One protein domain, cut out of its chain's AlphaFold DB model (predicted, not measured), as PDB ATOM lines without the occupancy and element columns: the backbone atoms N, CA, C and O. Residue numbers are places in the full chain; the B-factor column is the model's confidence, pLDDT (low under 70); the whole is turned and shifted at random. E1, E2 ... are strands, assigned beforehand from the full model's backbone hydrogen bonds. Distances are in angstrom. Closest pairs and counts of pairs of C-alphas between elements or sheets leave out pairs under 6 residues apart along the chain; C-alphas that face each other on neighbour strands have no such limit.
ATOM      1  N   ASP A   4      26.477  35.037 -12.967       85.38
ATOM      2  CA  ASP A   4      25.193  34.353 -12.919       85.38
ATOM      3  C   ASP A   4      24.659  34.446 -11.493       85.38
ATOM      4  O   ASP A   4      25.382  34.156 -10.535       85.38
ATOM      5  N   ILE A   5      23.403  34.866 -11.357       87.25
ATOM      6  CA  ILE A   5      22.728  34.971 -10.066       87.25
ATOM      7  C   ILE A   5      21.805  33.768  -9.928       87.25
ATOM      8  O   ILE A   5      20.899  33.569 -10.737       87.25
ATOM      9  N   TYR A   6      22.032  32.972  -8.894       88.94
ATOM     10  CA  TYR A   6      21.204  31.825  -8.558       88.94
ATOM     11  C   TYR A   6      20.344  32.195  -7.362       88.94
ATOM     12  O   TYR A   6      20.866  32.593  -6.329       88.94
ATOM     13  N   CYS A   7      19.029  32.056  -7.486       89.19
ATOM     14  CA  CYS A   7      18.138  32.013  -6.339       89.19
ATOM     15  C   CYS A   7      18.143  30.578  -5.815       89.19
ATOM     16  O   CYS A   7      17.408  29.730  -6.314       89.19
ATOM     17  N   ASP A   8      19.018  30.287  -4.855       89.94
ATOM     18  CA  ASP A   8      19.203  28.937  -4.312       89.94
ATOM     19  C   ASP A   8      18.021  28.493  -3.449       89.94
ATOM     20  O   ASP A   8      17.719  27.304  -3.357       89.94
ATOM     21  N   ARG A   9      17.347  29.451  -2.805       88.44
ATOM     22  CA  ARG A   9      16.171  29.186  -1.978       88.44
ATOM     23  C   ARG A   9      15.135  30.271  -2.194       88.44
ATOM     24  O   ARG A   9      15.411  31.444  -1.965       88.44
ATOM     25  N   LEU A  10      13.927  29.853  -2.550       90.31
ATOM     26  CA  LEU A  10      12.731  30.684  -2.504       90.31
ATOM     27  C   LEU A  10      11.662  29.909  -1.739       90.31
ATOM     28  O   LEU A  10      11.129  28.911  -2.227       90.31
ATOM     29  N   GLN A  11      11.407  30.332  -0.504       91.50
ATOM     30  CA  GLN A  11      10.524  29.636   0.425       91.50
ATOM     31  C   GLN A  11       9.391  30.562   0.871       91.50
ATOM     32  O   GLN A  11       9.547  31.306   1.844       91.50
ATOM     33  N   PRO A  12       8.253  30.531   0.165       89.69
ATOM     34  CA  PRO A  12       7.055  31.232   0.578       89.69
ATOM     35  C   PRO A  12       6.329  30.468   1.695       89.69
ATOM     36  O   PRO A  12       6.298  29.232   1.737       89.69
ATOM     37  N   ALA A  13       5.719  31.214   2.608       87.00
ATOM     38  CA  ALA A  13       4.898  30.680   3.682       87.00
ATOM     39  C   ALA A  13       3.757  31.643   4.028       87.00
ATOM     40  O   ALA A  13       3.975  32.846   4.163       87.00
ATOM     41  N   LEU A  14       2.556  31.090   4.182       84.38
ATOM     42  CA  LEU A  14       1.372  31.804   4.639       84.38
ATOM     43  C   LEU A  14       1.227  31.620   6.146       84.38
ATOM     44  O   LEU A  14       1.304  30.496   6.649       84.38
ATOM     45  N   PHE A  15       0.981  32.718   6.844       80.88
ATOM     46  CA  PHE A  15       0.781  32.750   8.284       80.88
ATOM     47  C   PHE A  15      -0.577  33.345   8.631       80.88
ATOM     48  O   PHE A  15      -1.080  34.198   7.898       80.88
ATOM     49  N   TYR A  16      -1.119  32.917   9.769       77.62
ATOM     50  CA  TYR A  16      -2.271  33.514  10.428       77.62
ATOM     51  C   TYR A  16      -1.915  33.959  11.851       77.62
ATOM     52  O   TYR A  16      -1.401  33.163  12.636       77.62
ATOM     53  N   GLY A  17      -2.193  35.211  12.200       74.06
ATOM     54  CA  GLY A  17      -1.986  35.754  13.539       74.06
ATOM     55  C   GLY A  17      -1.642  37.241  13.532       74.06
ATOM     56  O   GLY A  17      -1.783  37.926  12.523       74.06
ATOM     57  N   LEU A  18      -1.189  37.748  14.676       67.00
ATOM     58  CA  LEU A  18      -0.730  39.129  14.796       67.00
ATOM     59  C   LEU A  18       0.722  39.243  14.320       67.00
ATOM     60  O   LEU A  18       1.609  38.549  14.818       67.00
ATOM     61  N   PHE A  19       0.965  40.146  13.371       63.56
ATOM     62  CA  PHE A  19       2.297  40.420  12.837       63.56
ATOM     63  C   PHE A  19       2.861  41.695  13.460       63.56
ATOM     64  O   PHE A  19       2.651  42.794  12.949       63.56
ATOM     65  N   PHE A  20       3.600  41.555  14.558       55.88
ATOM     66  CA  PHE A  20       4.380  42.656  15.118       55.88
ATOM     67  C   PHE A  20       5.839  42.539  14.652       55.88
ATOM     68  O   PHE A  20       6.466  41.494  14.798       55.88
ATOM     69  N   ASN A  21       6.390  43.619  14.089       53.31
ATOM     70  CA  ASN A  21       7.828  43.779  13.824       53.31
ATOM     71  C   ASN A  21       8.508  42.645  13.025       53.31
ATOM     72  O   ASN A  21       9.580  42.185  13.408       53.31
ATOM     73  N   TYR A  22       7.918  42.210  11.901       54.47
ATOM     74  CA  TYR A  22       8.516  41.232  10.966       54.47
ATOM     75  C   TYR A  22       8.888  39.869  11.578       54.47
ATOM     76  O   TYR A  22       9.574  39.073  10.939       54.47
ATOM     77  N   ASN A  23       8.431  39.581  12.796       56.06
ATOM     78  CA  ASN A  23       8.632  38.302  13.451       56.06
ATOM     79  C   ASN A  23       7.257  37.640  13.577       56.06
ATOM     80  O   ASN A  23       6.428  38.101  14.365       56.06
ATOM     81  N   PRO A  24       6.942  36.636  12.742       57.53
ATOM     82  CA  PRO A  24       5.617  36.049  12.747       57.53
ATOM     83  C   PRO A  24       5.451  35.209  14.015       57.53
ATOM     84  O   PRO A  24       5.837  34.046  14.054       57.53
ATOM     85  N   THR A  25       4.798  35.762  15.035       64.25
ATOM     86  CA  THR A  25       4.244  34.992  16.165       64.25
ATOM     87  C   THR A  25       2.958  34.245  15.765       64.25
ATOM     88  O   THR A  25       2.173  33.834  16.615       64.25
ATOM     89  N   GLY A  26       2.707  34.119  14.458       70.94
ATOM     90  CA  GLY A  26       1.511  33.528  13.876       70.94
ATOM     91  C   GLY A  26       1.678  32.052  13.528       70.94
ATOM     92  O   GLY A  26       2.779  31.549  13.298       70.94
ATOM     93  N   LEU A  27       0.548  31.360  13.430       77.62
ATOM     94  CA  LEU A  27       0.462  29.982  12.973       77.62
ATOM     95  C   LEU A  27       0.808  29.903  11.483       77.62
ATOM     96  O   LEU A  27       0.198  30.579  10.655       77.62
ATOM     97  N   ARG A  28       1.768  29.050  11.117       82.00
ATOM     98  CA  ARG A  28       2.099  28.780   9.713       82.00
ATOM     99  C   ARG A  28       1.051  27.847   9.109       82.00
ATOM    100  O   ARG A  28       1.002  26.673   9.456       82.00
ATOM    101  N   LEU A  29       0.246  28.365   8.187       80.69
ATOM    102  CA  LEU A  29      -0.857  27.628   7.569       80.69
ATOM    103  C   LEU A  29      -0.429  26.839   6.336       80.69
ATOM    104  O   LEU A  29      -0.877  25.717   6.123       80.69
ATOM    105  N   ALA A  30       0.445  27.418   5.515       84.69
ATOM    106  CA  ALA A  30       0.854  26.819   4.255       84.69
ATOM    107  C   ALA A  30       2.302  27.159   3.946       84.69
ATOM    108  O   ALA A  30       2.790  28.238   4.296       84.69
ATOM    109  N   SER A  31       3.001  26.266   3.254       89.00
ATOM    110  CA  SER A  31       4.326  26.596   2.746       89.00
ATOM    111  C   SER A  31       4.812  25.680   1.652       89.00
ATOM    112  O   SER A  31       4.437  24.516   1.598       89.00
ATOM    113  N   THR A  32       5.725  26.197   0.841       90.25
ATOM    114  CA  THR A  32       6.491  25.387  -0.100       90.25
ATOM    115  C   THR A  32       7.934  25.868  -0.157       90.25
ATOM    116  O   THR A  32       8.257  26.938   0.357       90.25
ATOM    117  N   SER A  33       8.805  25.086  -0.781       90.12
ATOM    118  CA  SER A  33      10.140  25.518  -1.181       90.12
ATOM    119  C   SER A  33      10.287  25.269  -2.668       90.12
ATOM    120  O   SER A  33      10.028  24.165  -3.148       90.12
ATOM    121  N   LEU A  34      10.717  26.287  -3.401       88.31
ATOM    122  CA  LEU A  34      11.049  26.126  -4.805       88.31
ATOM    123  C   LEU A  34      12.456  25.562  -4.954       88.31
ATOM    124  O   LEU A  34      13.321  25.746  -4.093       88.31
ATOM    125  N   ARG A  35      12.661  24.858  -6.068       87.06
ATOM    126  CA  ARG A  35      13.996  24.445  -6.500       87.06
ATOM    127  C   ARG A  35      14.819  25.685  -6.868       87.06
ATOM    128  O   ARG A  35      14.215  26.692  -7.234       87.06
ATOM    129  N   PRO A  36      16.158  25.604  -6.815       87.19
ATOM    130  CA  PRO A  36      17.018  26.692  -7.248       87.19
ATOM    131  C   PRO A  36      16.673  27.189  -8.657       87.19
ATOM    132  O   PRO A  36      16.429  26.384  -9.559       87.19
ATOM    133  N   LEU A  37      16.669  28.506  -8.844       87.56
ATOM    134  CA  LEU A  37      16.338  29.164 -10.110       87.56
ATOM    135  C   LEU A  37      17.521  30.016 -10.572       87.56
ATOM    136  O   LEU A  37      18.059  30.803  -9.796       87.56
ATOM    137  N   LEU A  38      17.902  29.900 -11.844       86.62
ATOM    138  CA  LEU A  38      18.834  30.840 -12.464       86.62
ATOM    139  C   LEU A  38      18.079  32.123 -12.835       86.62
ATOM    140  O   LEU A  38      17.098  32.078 -13.578       86.62
ATOM    141  N   LEU A  39      18.548  33.270 -12.346       84.69
ATOM    142  CA  LEU A  39      17.979  34.572 -12.678       84.69
ATOM    143  C   LEU A  39      18.629  35.084 -13.968       84.69
ATOM    144  O   LEU A  39      19.730  35.629 -13.965       84.69
ATOM    145  N   ILE A  40      17.947  34.854 -15.089       74.44
ATOM    146  CA  ILE A  40      18.450  35.145 -16.444       74.44
ATOM    147  C   ILE A  40      18.199  36.587 -16.911       74.44
ATOM    148  O   ILE A  40      18.798  37.030 -17.889       74.44
ATOM    149  N   SER A  41      17.310  37.316 -16.234       71.06
ATOM    150  CA  SER A  41      16.915  38.685 -16.577       71.06
ATOM    151  C   SER A  41      17.589  39.691 -15.650       71.06
ATOM    152  O   SER A  41      17.620  39.497 -14.436       71.06
ATOM    153  N   SER A  42      18.082  40.793 -16.215       69.50
ATOM    154  CA  SER A  42      18.688  41.897 -15.461       69.50
ATOM    155  C   SER A  42      17.670  42.829 -14.798       69.50
ATOM    156  O   SER A  42      18.076  43.707 -14.046       69.50
ATOM    157  N   ASN A  43      16.373  42.680 -15.098       76.06
ATOM    158  CA  ASN A  43      15.321  43.573 -14.605       76.06
ATOM    159  C   ASN A  43      14.390  42.862 -13.613       76.06
ATOM    160  O   ASN A  43      14.363  43.177 -12.428       76.06
ATOM    161  N   GLN A  44      13.649  41.860 -14.088       76.81
ATOM    162  CA  GLN A  44      12.664  41.143 -13.283       76.81
ATOM    163  C   GLN A  44      12.573  39.683 -13.721       76.81
ATOM    164  O   GLN A  44      12.655  39.374 -14.910       76.81
ATOM    165  N   THR A  45      12.372  38.796 -12.746       78.81
ATOM    166  CA  THR A  45      12.004  37.394 -12.961       78.81
ATOM    167  C   THR A  45      10.686  37.132 -12.241       78.81
ATOM    168  O   THR A  45      10.591  37.342 -11.033       78.81
ATOM    169  N   SER A  46       9.667  36.691 -12.977       81.69
ATOM    170  CA  SER A  46       8.379  36.304 -12.400       81.69
ATOM    171  C   SER A  46       8.427  34.850 -11.952       81.69
ATOM    172  O   SER A  46       8.838  33.976 -12.712       81.69
ATOM    173  N   VAL A  47       7.990  34.590 -10.721       80.06
ATOM    174  CA  VAL A  47       7.967  33.248 -10.138       80.06
ATOM    175  C   VAL A  47       6.569  32.963  -9.617       80.06
ATOM    176  O   VAL A  47       6.026  33.727  -8.822       80.06
ATOM    177  N   SER A  48       5.995  31.846 -10.053       83.56
ATOM    178  CA  SER A  48       4.714  31.347  -9.560       83.56
ATOM    179  C   SER A  48       4.941  30.119  -8.694       83.56
ATOM    180  O   SER A  48       5.777  29.269  -8.998       83.56
ATOM    181  N   PHE A  49       4.182  30.008  -7.612       83.25
ATOM    182  CA  PHE A  49       4.266  28.886  -6.691       83.25
ATOM    183  C   PHE A  49       2.880  28.514  -6.177       83.25
ATOM    184  O   PHE A  49       1.968  29.337  -6.142       83.25
ATOM    185  N   LYS A  50       2.736  27.255  -5.763       85.88
ATOM    186  CA  LYS A  50       1.552  26.761  -5.058       85.88
ATOM    187  C   LYS A  50       1.914  26.540  -3.598       85.88
ATOM    188  O   LYS A  50       2.964  25.969  -3.308       85.88
ATOM    189  N   LEU A  51       1.047  26.987  -2.700       85.00
ATOM    190  CA  LEU A  51       1.190  26.789  -1.265       85.00
ATOM    191  C   LEU A  51       0.277  25.636  -0.830       85.00
ATOM    192  O   LEU A  51      -0.926  25.855  -0.699       85.00
ATOM    193  N   PRO A  52       0.801  24.413  -0.631       79.50
ATOM    194  CA  PRO A  52       0.018  23.362  -0.005       79.50
ATOM    195  C   PRO A  52      -0.247  23.743   1.455       79.50
ATOM    196  O   PRO A  52       0.670  24.167   2.171       79.50
ATOM    197  N   MET A  53      -1.502  23.607   1.882       78.25
ATOM    198  CA  MET A  53      -1.867  23.759   3.288       78.25
ATOM    199  C   MET A  53      -1.152  22.678   4.097       78.25
ATOM    200  O   MET A  53      -1.172  21.504   3.737       78.25
ATOM    201  N   LEU A  54      -0.484  23.091   5.173       71.56
ATOM    202  CA  LEU A  54       0.241  22.194   6.072       71.56
ATOM    203  C   LEU A  54      -0.716  21.420   6.990       71.56
ATOM    204  O   LEU A  54      -0.327  20.402   7.552       71.56
ATOM    205  N   SER A  55      -1.955  21.897   7.137       59.59
ATOM    206  CA  SER A  55      -3.010  21.242   7.901       59.59
ATOM    207  C   SER A  55      -4.381  21.577   7.316       59.59
ATOM    208  O   SER A  55      -4.602  22.698   6.860       59.59
ATOM    209  N   ALA A  56      -5.310  20.617   7.360       54.31
ATOM    210  CA  ALA A  56      -6.738  20.867   7.137       54.31
ATOM    211  C   ALA A  56      -7.376  21.653   8.300       54.31
ATOM    212  O   ALA A  56      -8.494  22.145   8.186       54.31
ATOM    213  N   GLY A  79      -0.662  36.870   6.529       79.06
ATOM    214  CA  GLY A  79       0.612  37.418   6.071       79.06
ATOM    215  C   GLY A  79       1.391  36.419   5.226       79.06
ATOM    216  O   GLY A  79       1.467  35.235   5.561       79.06
ATOM    217  N   LEU A  80       1.974  36.896   4.123       83.25
ATOM    218  CA  LEU A  80       2.817  36.091   3.236       83.25
ATOM    219  C   LEU A  80       4.259  36.469   3.512       83.25
ATOM    220  O   LEU A  80       4.660  37.601   3.260       83.25
ATOM    221  N   MET A  81       5.040  35.510   3.988       85.25
ATOM    222  CA  MET A  81       6.485  35.653   4.063       85.25
ATOM    223  C   MET A  81       7.124  34.970   2.856       85.25
ATOM    224  O   MET A  81       6.773  33.834   2.538       85.25
ATOM    225  N   ILE A  82       8.099  35.616   2.226       87.62
ATOM    226  CA  ILE A  82       8.948  35.028   1.190       87.62
ATOM    227  C   ILE A  82      10.395  35.115   1.660       87.62
ATOM    228  O   ILE A  82      10.982  36.195   1.702       87.62
ATOM    229  N   SER A  83      10.976  33.969   2.005       87.38
ATOM    230  CA  SER A  83      12.404  33.865   2.306       87.38
ATOM    231  C   SER A  83      13.177  33.619   1.019       87.38
ATOM    232  O   SER A  83      12.898  32.644   0.316       87.38
ATOM    233  N   VAL A  84      14.151  34.475   0.725       88.88
ATOM    234  CA  VAL A  84      14.978  34.400  -0.481       88.88
ATOM    235  C   VAL A  84      16.444  34.290  -0.093       88.88
ATOM    236  O   VAL A  84      16.929  35.060   0.733       88.88
ATOM    237  N   HIS A  85      17.145  33.344  -0.712       90.12
ATOM    238  CA  HIS A  85      18.598  33.244  -0.683       90.12
ATOM    239  C   HIS A  85      19.133  33.239  -2.110       90.12
ATOM    240  O   HIS A  85      18.710  32.406  -2.918       90.12
ATOM    241  N   CYS A  86      20.064  34.143  -2.401       89.81
ATOM    242  CA  CYS A  86      20.714  34.246  -3.698       89.81
ATOM    243  C   CYS A  86      22.236  34.162  -3.575       89.81
ATOM    244  O   CYS A  86      22.827  34.810  -2.711       89.81
ATOM    245  N   SER A  87      22.873  33.440  -4.492       89.81
ATOM    246  CA  SER A  87      24.326  33.381  -4.644       89.81
ATOM    247  C   SER A  87      24.769  33.835  -6.034       89.81
ATOM    248  O   SER A  87      24.002  33.842  -6.999       89.81
ATOM    249  N   TYR A  88      26.036  34.232  -6.126       87.12
ATOM    250  CA  TYR A  88      26.662  34.695  -7.358       87.12
ATOM    251  C   TYR A  88      27.725  33.697  -7.792       87.12
ATOM    252  O   TYR A  88      28.573  33.299  -6.991       87.12
ATOM    253  N   ARG A  89      27.728  33.324  -9.073       84.75
ATOM    254  CA  ARG A  89      28.781  32.479  -9.649       84.75
ATOM    255  C   ARG A  89      29.555  33.218 -10.730       84.75
ATOM    256  O   ARG A  89      28.985  33.862 -11.611       84.75
ATOM    257  N   ALA A  90      30.879  33.120 -10.631       78.81
ATOM    258  CA  ALA A  90      31.819  33.630 -11.620       78.81
ATOM    259  C   ALA A  90      31.866  32.718 -12.839       78.81
ATOM    260  O   ALA A  90      32.056  31.513 -12.690       78.81
ATOM    261  N   HIS A  91      31.867  33.306 -14.033       72.44
ATOM    262  CA  HIS A  91      32.327  32.600 -15.235       72.44
ATOM    263  C   HIS A  91      33.859  32.448 -15.280       72.44
ATOM    264  O   HIS A  91      34.378  31.629 -16.028       72.44
ATOM    265  N   LEU A  92      34.604  33.215 -14.472       69.19
ATOM    266  CA  LEU A  92      36.072  33.218 -14.450       69.19
ATOM    267  C   LEU A  92      36.591  32.913 -13.036       69.19
ATOM    268  O   LEU A  92      36.273  33.636 -12.093       69.19
ATOM    269  N   ARG A  93      37.421  31.868 -12.898       61.09
ATOM    270  CA  ARG A  93      37.888  31.293 -11.613       61.09
ATOM    271  C   ARG A  93      38.714  32.223 -10.705       61.09
ATOM    272  O   ARG A  93      38.919  31.881  -9.549       61.09
ATOM    273  N   ASN A  94      39.149  33.394 -11.179       62.81
ATOM    274  CA  ASN A  94      40.154  34.219 -10.488       62.81
ATOM    275  C   ASN A  94      39.611  35.508  -9.856       62.81
ATOM    276  O   ASN A  94      40.374  36.445  -9.622       62.81
ATOM    277  N   ARG A  95      38.303  35.610  -9.595       67.31
ATOM    278  CA  ARG A  95      37.744  36.792  -8.926       67.31
ATOM    279  C   ARG A  95      36.874  36.435  -7.740       67.31
ATOM    280  O   ARG A  95      36.119  35.468  -7.773       67.31
ATOM    281  N   ARG A  96      36.967  37.285  -6.716       73.00
ATOM    282  CA  ARG A  96      36.129  37.229  -5.523       73.00
ATOM    283  C   ARG A  96      34.670  37.403  -5.949       73.00
ATOM    284  O   ARG A  96      34.299  38.452  -6.476       73.00
ATOM    285  N   THR A  97      33.879  36.349  -5.786       76.56
ATOM    286  CA  THR A  97      32.428  36.387  -5.967       76.56
ATOM    287  C   THR A  97      31.811  37.299  -4.907       76.56
ATOM    288  O   THR A  97      32.289  37.290  -3.768       76.56
ATOM    289  N   PRO A  98      30.771  38.080  -5.246       82.81
ATOM    290  CA  PRO A  98      29.994  38.801  -4.246       82.81
ATOM    291  C   PRO A  98      29.437  37.854  -3.179       82.81
ATOM    292  O   PRO A  98      29.210  36.670  -3.444       82.81
ATOM    293  N   GLU A  99      29.205  38.387  -1.983       85.50
ATOM    294  CA  GLU A  99      28.573  37.632  -0.904       85.50
ATOM    295  C   GLU A  99      27.135  37.253  -1.268       85.50
ATOM    296  O   GLU A  99      26.436  37.959  -2.002       85.50
ATOM    297  N   SER A 100      26.696  36.108  -0.753       86.12
ATOM    298  CA  SER A 100      25.314  35.671  -0.885       86.12
ATOM    299  C   SER A 100      24.370  36.605  -0.135       86.12
ATOM    300  O   SER A 100      24.695  37.111   0.939       86.12
ATOM    301  N   ILE A 101      23.166  36.778  -0.668       86.25
ATOM    302  CA  ILE A 101      22.132  37.625  -0.077       86.25
ATOM    303  C   ILE A 101      21.036  36.727   0.490       86.25
ATOM    304  O   ILE A 101      20.450  35.938  -0.246       86.25
ATOM    305  N   SER A 102      20.736  36.887   1.778       87.62
ATOM    306  CA  SER A 102      19.579  36.285   2.453       87.62
ATOM    307  C   SER A 102      18.633  37.380   2.913       87.62
ATOM    308  O   SER A 102      19.068  38.344   3.541       87.62
ATOM    309  N   THR A 103      17.341  37.231   2.643       83.62
ATOM    310  CA  THR A 103      16.339  38.202   3.084       83.62
ATOM    311  C   THR A 103      14.958  37.573   3.240       83.62
ATOM    312  O   THR A 103      14.641  36.558   2.614       83.62
ATOM    313  N   HIS A 104      14.131  38.197   4.073       81.50
ATOM    314  CA  HIS A 104      12.734  37.841   4.279       81.50
ATOM    315  C   HIS A 104      11.863  39.021   3.868       81.50
ATOM    316  O   HIS A 104      12.020  40.130   4.377       81.50
ATOM    317  N   TYR A 105      10.933  38.772   2.958       79.50
ATOM    318  CA  TYR A 105       9.923  39.742   2.560       79.50
ATOM    319  C   TYR A 105       8.605  39.382   3.215       79.50
ATOM    320  O   TYR A 105       8.217  38.217   3.195       79.50
ATOM    321  N   PHE A 106       7.911  40.374   3.760       77.44
ATOM    322  CA  PHE A 106       6.600  40.192   4.367       77.44
ATOM    323  C   PHE A 106       5.579  41.049   3.632       77.44
ATOM    324  O   PHE A 106       5.747  42.260   3.501       77.44
ATOM    325  N   CYS A 107       4.529  40.402   3.139       75.81
ATOM    326  CA  CYS A 107       3.366  41.056   2.569       75.81
ATOM    327  C   CYS A 107       2.262  41.003   3.621       75.81
ATOM    328  O   CYS A 107       1.593  39.982   3.806       75.81
ATOM    329  N   ASN A 108       2.140  42.109   4.346       61.53
ATOM    330  CA  ASN A 108       1.095  42.349   5.328       61.53
ATOM    331  C   ASN A 108      -0.122  42.832   4.523       61.53
ATOM    332  O   ASN A 108       0.070  43.676   3.651       61.53
TER     333      ASN A 108
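This is residues 4 to 56 and 79 to 108 of the 157 residues of an uncharacterized protein of Prunus armeniaca (UniProt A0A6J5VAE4). Picture one long, twisted antiparallel sheet: the long strands E1 and E4 run side by side through its middle, E5 borders E4, and the short strands E2 and E3 sit at different places along the far side of E1. The link from E1 to E2, residues 17 to 26, makes a loop at one end of the sheet, the link from E4 to E5 reaches out at the other, and residues 40 to 56, with no named element, run from E3 back towards the E2 end. The printed part has 83 residues, with no named helix and five named strands, E1 to E5 along the chain; their sheet is branched, with the antiparallel neighbour pairs E1 and E2, E1 and E3, E1 and E4, and E4 and E5. The class is all strand, though under half of the residues, 41 of 83, are in named strands. The whole is loose, with a radius of gyration of the C-alphas of 15.4 A, and elongated, with spans of 50 by 26 by 21 A.

Begin with E1, residues 4 to 16, which has three neighbours. Go on to E2, residues 27 to 31, antiparallel to E1 at 138 degrees between their directions; the two form a hairpin. Look there for C-alphas 13 and 31, which face each other at 4.2 A, and for N 14 and O 30, within hydrogen-bond range at 2.9 A. Next comes E3, residues 37 to 39, antiparallel to E1 at 119 degrees, with N 7 and O 37 within hydrogen-bond range at 2.8 A. E2 and E3 lie on one side of E1, E2 beside residues 12 to 16 and E3 beside residues 5 to 7, and they are apart. On the other side of E1, beside residues 4 to 15, find E4, residues 79 to 90, antiparallel to it at 169 degrees. Check N 6 and O 87 at 2.9 A and N 13 and O 81 at 2.8 A, both within hydrogen-bond range. E5, residues 101 to 108, forms a hairpin with E4, antiparallel at 159 degrees, with N 82 and O 105 within hydrogen-bond range at 2.8 A. E1 lies on one side of E4 and E5 on the other side. E2, E3 and E5 are edge strands, and E5 is apart from both E2 and E3. Between E1 and E2, residues 19 to 20 pair with residues 23 to 24, antiparallel, in a short pairing outside the named strands.

Find C-alpha 4 at (25.193, 34.353, -12.919); from there E1, the longest strand by residues, runs 36.1 A to C-alpha 16 at (-2.271, 33.514, 10.428). E2 covers 11.4 A from Leu 27 to Ser 31, and E3 covers 6.2 A from Leu 37 to Leu 39. After the cut, E4 runs 36.1 A from Gly 79 to Ala 90. E5 runs 22.2 A from Ile 101 to Asn 108, whose C-alpha is at (1.095, 42.349, 5.328).

The two C-alphas farthest apart are those of Ala 56 and Asn 94, at 51.8 A. Residues 57 to 78 are cut out and not printed, and C-alphas 56 and 79 are 18.1 A apart across the cut, which falls in the link from E3 to E4. Of the links that are printed whole, E2 to E3 is tight, E1 to E2 and E4 to E5 are short, and none is long. In this predicted model the mean pLDDT of the printed part is 79.0; look for values under 70 at residues 18 to 25, 42, 55 to 56, 92 to 95 and 108.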